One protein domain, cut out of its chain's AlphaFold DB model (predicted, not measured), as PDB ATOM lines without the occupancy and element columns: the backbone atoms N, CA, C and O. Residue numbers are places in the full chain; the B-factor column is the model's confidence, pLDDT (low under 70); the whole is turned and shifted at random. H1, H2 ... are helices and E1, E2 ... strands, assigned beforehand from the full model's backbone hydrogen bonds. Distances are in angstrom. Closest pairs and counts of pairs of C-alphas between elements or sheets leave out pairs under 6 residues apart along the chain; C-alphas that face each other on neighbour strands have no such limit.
ATOM      1  N   GLY A  67     151.916 118.579 209.174       92.06
ATOM      2  CA  GLY A  67     151.164 119.828 209.151       92.06
ATOM      3  C   GLY A  67     152.044 121.012 208.764       92.06
ATOM      4  O   GLY A  67     153.258 121.015 208.990       92.06
ATOM      5  N   ARG A  68     151.412 122.043 208.198       92.38
ATOM      6  CA  ARG A  68     152.016 123.372 208.059       92.38
ATOM      7  C   ARG A  68     151.767 124.166 209.339       92.38
ATOM      8  O   ARG A  68     150.631 124.253 209.797       92.38
ATOM      9  N   ALA A  69     152.824 124.729 209.908       93.12
ATOM     10  CA  ALA A  69     152.770 125.503 211.142       93.12
ATOM     11  C   ALA A  69     153.059 126.984 210.877       93.12
ATOM     12  O   ALA A  69     153.923 127.325 210.067       93.12
ATOM     13  N   PHE A  70     152.384 127.868 211.608       92.81
ATOM     14  CA  PHE A  70     152.508 129.315 211.450       92.81
ATOM     15  C   PHE A  70     152.593 130.008 212.805       92.81
ATOM     16  O   PHE A  70     151.986 129.573 213.782       92.81
ATOM     17  N   SER A  71     153.329 131.114 212.848       92.12
ATOM     18  CA  SER A  71     153.271 132.070 213.951       92.12
ATOM     19  C   SER A  71     152.222 133.124 213.603       92.12
ATOM     20  O   SER A  71     152.386 133.842 212.614       92.12
ATOM     21  N   VAL A  72     151.145 133.221 214.382       91.31
ATOM     22  CA  VAL A  72     150.070 134.204 214.149       91.31
ATOM     23  C   VAL A  72     150.544 135.640 214.396       91.31
ATOM     24  O   VAL A  72     151.425 135.879 215.224       91.31
ATOM     25  N   GLN A  73     149.961 136.604 213.679       92.88
ATOM     26  CA  GLN A  73     150.252 138.032 213.859       92.88
ATOM     27  C   GLN A  73     149.740 138.556 215.207       92.88
ATOM     28  O   GLN A  73     150.406 139.370 215.843       92.88
ATOM     29  N   SER A  74     148.575 138.075 215.651       89.88
ATOM     30  CA  SER A  74     147.979 138.400 216.946       89.88
ATOM     31  C   SER A  74     147.540 137.127 217.659       89.88
ATOM     32  O   SER A  74     146.846 136.301 217.069       89.88
ATOM     33  N   GLY A  75     147.867 137.002 218.947       85.25
ATOM     34  CA  GLY A  75     147.417 135.883 219.785       85.25
ATOM     35  C   GLY A  75     145.895 135.810 219.969       85.25
ATOM     36  O   GLY A  75     145.384 134.798 220.439       85.25
ATOM     37  N   THR A  76     145.159 136.855 219.578       88.69
ATOM     38  CA  THR A  76     143.692 136.896 219.633       88.69
ATOM     39  C   THR A  76     143.009 136.324 218.385       88.69
ATOM     40  O   THR A  76     141.808 136.070 218.430       88.69
ATOM     41  N   CYS A  77     143.739 136.101 217.283       88.06
ATOM     42  CA  CYS A  77     143.190 135.625 216.010       88.06
ATOM     43  C   CYS A  77     143.916 134.351 215.561       88.06
ATOM     44  O   CYS A  77     145.057 134.400 215.108       88.06
ATOM     45  N   THR A  78     143.238 133.206 215.666       85.44
ATOM     46  CA  THR A  78     143.788 131.885 215.298       85.44
ATOM     47  C   THR A  78     142.862 131.076 214.383       85.44
ATOM     48  O   THR A  78     143.045 129.872 214.232       85.44
ATOM     49  N   LYS A  79     141.830 131.712 213.825       89.00
ATOM     50  CA  LYS A  79     140.858 131.097 212.912       89.00
ATOM     51  C   LYS A  79     141.349 131.181 211.455       89.00
ATOM     52  O   LYS A  79     142.234 131.998 211.171       89.00
ATOM     53  N   PRO A  80     140.795 130.377 210.527       88.94
ATOM     54  CA  PRO A  80     140.951 130.625 209.094       88.94
ATOM     55  C   PRO A  80     140.768 132.113 208.746       88.94
ATOM     56  O   PRO A  80     139.908 132.790 209.309       88.94
ATOM     57  N   GLY A  81     141.618 132.639 207.860       87.75
ATOM     58  CA  GLY A  81     141.619 134.055 207.462       87.75
ATOM     59  C   GLY A  81     142.433 134.999 208.361       87.75
ATOM     60  O   GLY A  81     142.690 136.135 207.966       87.75
ATOM     61  N   CYS A  82     142.896 134.556 209.535       90.56
ATOM     62  CA  CYS A  82     143.799 135.354 210.366       90.56
ATOM     63  C   CYS A  82     145.178 135.537 209.713       90.56
ATOM     64  O   CYS A  82     145.718 134.625 209.088       90.56
ATOM     65  N   LEU A  83     145.783 136.709 209.920       93.00
ATOM     66  CA  LEU A  83     147.118 137.010 209.408       93.00
ATOM     67  C   LEU A  83     148.207 136.240 210.167       93.00
ATOM     68  O   LEU A  83     148.217 136.170 211.401       93.00
ATOM     69  N   PHE A  84     149.176 135.732 209.413       92.38
ATOM     70  CA  PHE A  84     150.381 135.095 209.935       92.38
ATOM     71  C   PHE A  84     151.545 136.082 209.890       92.38
ATOM     72  O   PHE A  84     151.690 136.840 208.935       92.38
ATOM     73  N   LYS A  85     152.403 136.045 210.908       94.25
ATOM     74  CA  LYS A  85     153.638 136.833 210.960       94.25
ATOM     75  C   LYS A  85     154.789 136.136 210.244       94.25
ATOM     76  O   LYS A  85     155.613 136.777 209.603       94.25
ATOM     77  N   ALA A  86     154.894 134.824 210.439       94.75
ATOM     78  CA  ALA A  86     156.005 134.017 209.954       94.75
ATOM     79  C   ALA A  86     155.641 132.528 209.948       94.75
ATOM     80  O   ALA A  86     154.639 132.114 210.537       94.75
ATOM     81  N   ALA A  87     156.510 131.713 209.351       95.50
ATOM     82  CA  ALA A  87     156.478 130.268 209.532       95.50
ATOM     83  C   ALA A  87     156.575 129.887 211.025       95.50
ATOM     84  O   ALA A  87     157.157 130.607 211.846       95.50
ATOM     85  N   GLY A  88     155.980 128.752 211.386       94.00
ATOM     86  CA  GLY A  88     156.103 128.167 212.717       94.00
ATOM     87  C   GLY A  88     157.552 127.798 213.041       94.00
ATOM     88  O   GLY A  88     158.387 127.633 212.147       94.00
ATOM     89  N   LYS A  89     157.858 127.659 214.333       94.56
ATOM     90  CA  LYS A  89     159.170 127.162 214.763       94.56
ATOM     91  C   LYS A  89     159.402 125.761 214.189       94.56
ATOM     92  O   LYS A  89     158.458 124.984 214.074       94.56
ATOM     93  N   ALA A  90     160.650 125.481 213.820       96.44
ATOM     94  CA  ALA A  90     161.040 124.152 213.376       96.44
ATOM     95  C   ALA A  90     160.838 123.140 214.513       96.44
ATOM     96  O   ALA A  90     161.079 123.473 215.677       96.44
ATOM     97  N   GLY A  91     160.376 121.942 214.163       94.00
ATOM     98  CA  GLY A  91     160.281 120.823 215.092       94.00
ATOM     99  C   GLY A  91     161.648 120.187 215.348       94.00
ATOM    100  O   GLY A  91     162.589 120.373 214.570       94.00
ATOM    101  N   ASP A  92     161.745 119.432 216.440       93.94
ATOM    102  CA  ASP A  92     162.982 118.764 216.858       93.94
ATOM    103  C   ASP A  92     163.437 117.701 215.837       93.94
ATOM    104  O   ASP A  92     164.634 117.514 215.611       93.94
ATOM    105  N   CYS A  93     162.483 117.036 215.178       94.19
ATOM    106  CA  CYS A  93     162.712 116.007 214.168       94.19
ATOM    107  C   CYS A  93     162.629 116.569 212.745       94.19
ATOM    108  O   CYS A  93     163.482 116.243 211.916       94.19
ATOM    109  N   SER A  94     161.618 117.399 212.441       95.44
ATOM    110  CA  SER A  94     161.434 117.952 211.091       95.44
ATOM    111  C   SER A  94     162.566 118.893 210.694       95.44
ATOM    112  O   SER A  94     162.964 118.911 209.532       95.44
ATOM    113  N   ARG A  95     163.087 119.661 211.662       96.06
ATOM    114  CA  ARG A  95     164.156 120.658 211.502       96.06
ATOM    115  C   ARG A  95     163.905 121.679 210.384       96.06
ATOM    116  O   ARG A  95     164.843 122.308 209.910       96.06
ATOM    117  N   GLU A  96     162.640 121.887 210.018       96.44
ATOM    118  CA  GLU A  96     162.224 122.812 208.963       96.44
ATOM    119  C   GLU A  96     161.160 123.776 209.491       96.44
ATOM    120  O   GLU A  96     160.199 123.373 210.154       96.44
ATOM    121  N   LYS A  97     161.321 125.076 209.220       96.88
ATOM    122  CA  LYS A  97     160.386 126.081 209.733       96.88
ATOM    123  C   LYS A  97     159.043 125.937 209.027       96.88
ATOM    124  O   LYS A  97     158.949 125.842 207.811       96.88
ATOM    125  N   GLY A  98     157.977 125.959 209.815       96.12
ATOM    126  CA  GLY A  98     156.618 125.806 209.312       96.12
ATOM    127  C   GLY A  98     156.250 124.391 208.868       96.12
ATOM    128  O   GLY A  98     155.171 124.218 208.304       96.12
ATOM    129  N   ILE A  99     157.076 123.379 209.146       96.12
ATOM    130  CA  ILE A  99     156.731 121.967 208.949       96.12
ATOM    131  C   ILE A  99     156.838 121.241 210.284       96.12
ATOM    132  O   ILE A  99     157.887 121.258 210.922       96.12
ATOM    133  N   LEU A 100     155.765 120.560 210.678       96.12
ATOM    134  CA  LEU A 100     155.771 119.639 211.813       96.12
ATOM    135  C   LEU A 100     155.256 118.279 211.358       96.12
ATOM    136  O   LEU A 100     154.190 118.186 210.750       96.12
ATOM    137  N   LEU A 101     155.996 117.217 211.656       96.19
ATOM    138  CA  LEU A 101     155.557 115.847 211.423       96.19
ATOM    139  C   LEU A 101     154.347 115.535 212.306       96.19
ATOM    140  O   LEU A 101     154.208 116.069 213.408       96.19
ATOM    141  N   ASN A 102     153.481 114.623 211.865       94.88
ATOM    142  CA  ASN A 102     152.304 114.241 212.650       94.88
ATOM    143  C   ASN A 102     152.677 113.747 214.066       94.88
ATOM    144  O   ASN A 102     151.984 114.044 215.036       94.88
ATOM    145  N   SER A 103     153.814 113.059 214.211       95.31
ATOM    146  CA  SER A 103     154.359 112.641 215.510       95.31
ATOM    147  C   SER A 103     154.711 113.821 216.424       95.31
ATOM    148  O   SER A 103     154.396 113.791 217.616       95.31
ATOM    149  N   GLU A 104     155.312 114.882 215.882       95.62
ATOM    150  CA  GLU A 104     155.647 116.107 216.618       95.62
ATOM    151  C   GLU A 104     154.384 116.868 217.027       95.62
ATOM    152  O   GLU A 104     154.277 117.326 218.166       95.62
ATOM    153  N   ILE A 105     153.390 116.942 216.136       94.62
ATOM    154  CA  ILE A 105     152.088 117.565 216.409       94.62
ATOM    155  C   ILE A 105     151.382 116.834 217.556       94.62
ATOM    156  O   ILE A 105     150.982 117.465 218.534       94.62
ATOM    157  N   ILE A 106     151.269 115.504 217.483       94.12
ATOM    158  CA  ILE A 106     150.632 114.688 218.529       94.12
ATOM    159  C   ILE A 106     151.363 114.848 219.865       94.12
ATOM    160  O   ILE A 106     150.721 114.999 220.906       94.12
ATOM    161  N   THR A 107     152.696 114.832 219.847       94.94
ATOM    162  CA  THR A 107     153.514 115.011 221.054       94.94
ATOM    163  C   THR A 107     153.288 116.388 221.670       94.94
ATOM    164  O   THR A 107     153.082 116.490 222.876       94.94
ATOM    165  N   THR A 108     153.243 117.436 220.847       92.88
ATOM    166  CA  THR A 108     152.985 118.818 221.280       92.88
ATOM    167  C   THR A 108     151.596 118.957 221.897       92.88
ATOM    168  O   THR A 108     151.466 119.498 222.995       92.88
ATOM    169  N   ILE A 109     150.568 118.402 221.247       94.56
ATOM    170  CA  ILE A 109     149.188 118.409 221.752       94.56
ATOM    171  C   ILE A 109     149.110 117.760 223.134       94.56
ATOM    172  O   ILE A 109     148.515 118.331 224.045       94.56
ATOM    173  N   LYS A 110     149.741 116.594 223.310       95.75
ATOM    174  CA  LYS A 110     149.766 115.881 224.595       95.75
ATOM    175  C   LYS A 110     150.550 116.645 225.661       95.75
ATOM    176  O   LYS A 110     150.058 116.808 226.771       95.75
ATOM    177  N   LYS A 111     151.748 117.132 225.322       95.31
ATOM    178  CA  LYS A 111     152.656 117.825 226.247       95.31
ATOM    179  C   LYS A 111     152.033 119.088 226.842       95.31
ATOM    180  O   LYS A 111     152.214 119.343 228.026       95.31
ATOM    181  N   TYR A 112     151.314 119.858 226.032       94.44
ATOM    182  CA  TYR A 112     150.700 121.119 226.459       94.44
ATOM    183  C   TYR A 112     149.194 121.003 226.731       94.44
ATOM    184  O   TYR A 112     148.546 122.012 226.986       94.44
ATOM    185  N   ASN A 113     148.635 119.788 226.693       95.31
ATOM    186  CA  ASN A 113     147.205 119.523 226.871       95.31
ATOM    187  C   ASN A 113     146.306 120.412 225.983       95.31
ATOM    188  O   ASN A 113     145.280 120.944 226.415       95.31
ATOM    189  N   ILE A 114     146.723 120.597 224.731       93.44
ATOM    190  CA  ILE A 114     146.027 121.437 223.756       93.44
ATOM    191  C   ILE A 114     144.737 120.736 223.336       93.44
ATOM    192  O   ILE A 114     144.745 119.549 223.015       93.44
ATOM    193  N   LYS A 115     143.631 121.479 223.270       92.69
ATOM    194  CA  LYS A 115     142.384 121.017 222.648       92.69
ATOM    195  C   LYS A 115     142.297 121.592 221.239       92.69
ATOM    196  O   LYS A 115     142.049 122.790 221.107       92.69
ATOM    197  N   PRO A 116     142.514 120.784 220.190       92.19
ATOM    198  CA  PRO A 116     142.441 121.303 218.840       92.19
ATOM    199  C   PRO A 116     140.994 121.607 218.443       92.19
ATOM    200  O   PRO A 116     140.080 120.857 218.785       92.19
ATOM    201  N   GLU A 117     140.815 122.658 217.657       92.38
ATOM    202  CA  GLU A 117     139.543 123.060 217.062       92.38
ATOM    203  C   GLU A 117     139.509 122.593 215.601       92.38
ATOM    204  O   GLU A 117     140.492 122.750 214.873       92.38
ATOM    205  N   PHE A 118     138.406 121.970 215.182       91.62
ATOM    206  CA  PHE A 118     138.220 121.511 213.806       91.62
ATOM    207  C   PHE A 118     137.259 122.443 213.071       91.62
ATOM    208  O   PHE A 118     136.098 122.573 213.457       91.62
ATOM    209  N   PHE A 119     137.755 123.057 212.002       90.69
ATOM    210  CA  PHE A 119     136.992 123.903 211.100       90.69
ATOM    211  C   PHE A 119     136.527 123.043 209.926       90.69
ATOM    212  O   PHE A 119     137.323 122.645 209.076       90.69
ATOM    213  N   LYS A 120     135.241 122.672 209.948       89.00
ATOM    214  CA  LYS A 120     134.670 121.684 209.021       89.00
ATOM    215  C   LYS A 120     134.623 122.188 207.579       89.00
ATOM    216  O   LYS A 120     134.844 121.388 206.680       89.00
ATOM    217  N   GLU A 121     134.331 123.471 207.377       87.06
ATOM    218  CA  GLU A 121     134.192 124.062 206.040       87.06
ATOM    219  C   GLU A 121     135.532 124.088 205.304       87.06
ATOM    220  O   GLU A 121     135.624 123.663 204.159       87.06
ATOM    221  N   GLU A 122     136.598 124.490 205.989       86.81
ATOM    222  CA  GLU A 122     137.949 124.545 205.435       86.81
ATOM    223  C   GLU A 122     138.701 123.210 205.556       86.81
ATOM    224  O   GLU A 122     139.834 123.092 205.092       86.81
ATOM    225  N   ALA A 123     138.097 122.211 206.206       86.56
ATOM    226  CA  ALA A 123     138.695 120.916 206.522       86.56
ATOM    227  C   ALA A 123     140.063 121.014 207.237       86.56
ATOM    228  O   ALA A 123     140.940 120.166 207.050       86.56
ATOM    229  N   ILE A 124     140.248 122.028 208.095       87.81
ATOM    230  CA  ILE A 124     141.494 122.246 208.842       87.81
ATOM    231  C   ILE A 124     141.319 122.018 210.342       87.81
ATOM    232  O   ILE A 124     140.278 122.301 210.933       87.81
ATOM    233  N   LYS A 125     142.384 121.550 210.996       87.44
ATOM    234  CA  LYS A 125     142.450 121.397 212.451       87.44
ATOM    235  C   LYS A 125     143.529 122.312 213.011       87.44
ATOM    236  O   LYS A 125     144.692 122.193 212.633       87.44
ATOM    237  N   VAL A 126     143.151 123.198 213.925       89.19
ATOM    238  CA  VAL A 126     144.064 124.157 214.558       89.19
ATOM    239  C   VAL A 126     144.335 123.723 215.993       89.19
ATOM    240  O   VAL A 126     143.409 123.489 216.765       89.19
ATOM    241  N   ALA A 127     145.612 123.621 216.357       86.19
ATOM    242  CA  ALA A 127     146.076 123.382 217.720       86.19
ATOM    243  C   ALA A 127     146.809 124.642 218.213       86.19
ATOM    244  O   ALA A 127     147.711 125.115 217.523       86.19
TER     245      ALA A 127
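This is residues 67 to 127 of the 128 residues of the protein "GH18 domain-containing protein" of Fusarium oxysporum (UniProt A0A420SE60). Picture a rough ring of small parts: the hairpin of E1 and E2 on one side, the helix H1 and the hairpin of E4 and E5 on the other, and E3 leading into H1. The ring is not closed: the strands E1 and E2, joined by a long loop of 11 residues, are apart from the strands E4 and E5. The printed part has 61 residues, with one named helix and five named strands in the order E1, E2, E3, H1, E4, E5; the class is mixed, with under half of the residues in named elements. It is compact, with a radius of gyration of the C-alphas of 11.6 A, and spans 29 by 22 by 19 A.

Start at residues 67 to 68, which pair antiparallel with residues 99 to 100 of E3, residues 99 to 101. Next come E1, residues 70 to 72, and E2, residues 84 to 87, an antiparallel hairpin at 154 degrees; look for N 71 and O 86, 2.8 A apart. E3 pairs with no named strand and is only just apart from E2, the closest C-alphas being 8.3 A apart. E3 and H1, residues 102 to 111, meet only through their link. In H1 every O i to N i+4 pair is within hydrogen-bond range. E4, residues 117 to 119, and E5, residues 124 to 126, form an antiparallel hairpin at 156 degrees, with N 119 and O 124 at 2.8 A. E1 and E2 are apart from E4 and E5, and H1 is apart from E5.

Find C-alpha 70 at (152.508, 129.315, 211.450), where E1 begins and runs 6.1 A. E2 measures 7.8 A and E3 6.7 A. H1 runs 14.1 A from C-alpha 102 at (152.304, 114.241, 212.650). E4 measures 6.5 A; E5 runs 6.6 A to C-alpha 126 at (144.064, 124.157, 214.558).

The C-alphas farthest apart are those of Asp 92 and Glu 121, 31.2 A. The links E1 to E2 and E2 to E3 are long. The printed part has no cut, and no printed residue is under 70 in pLDDT.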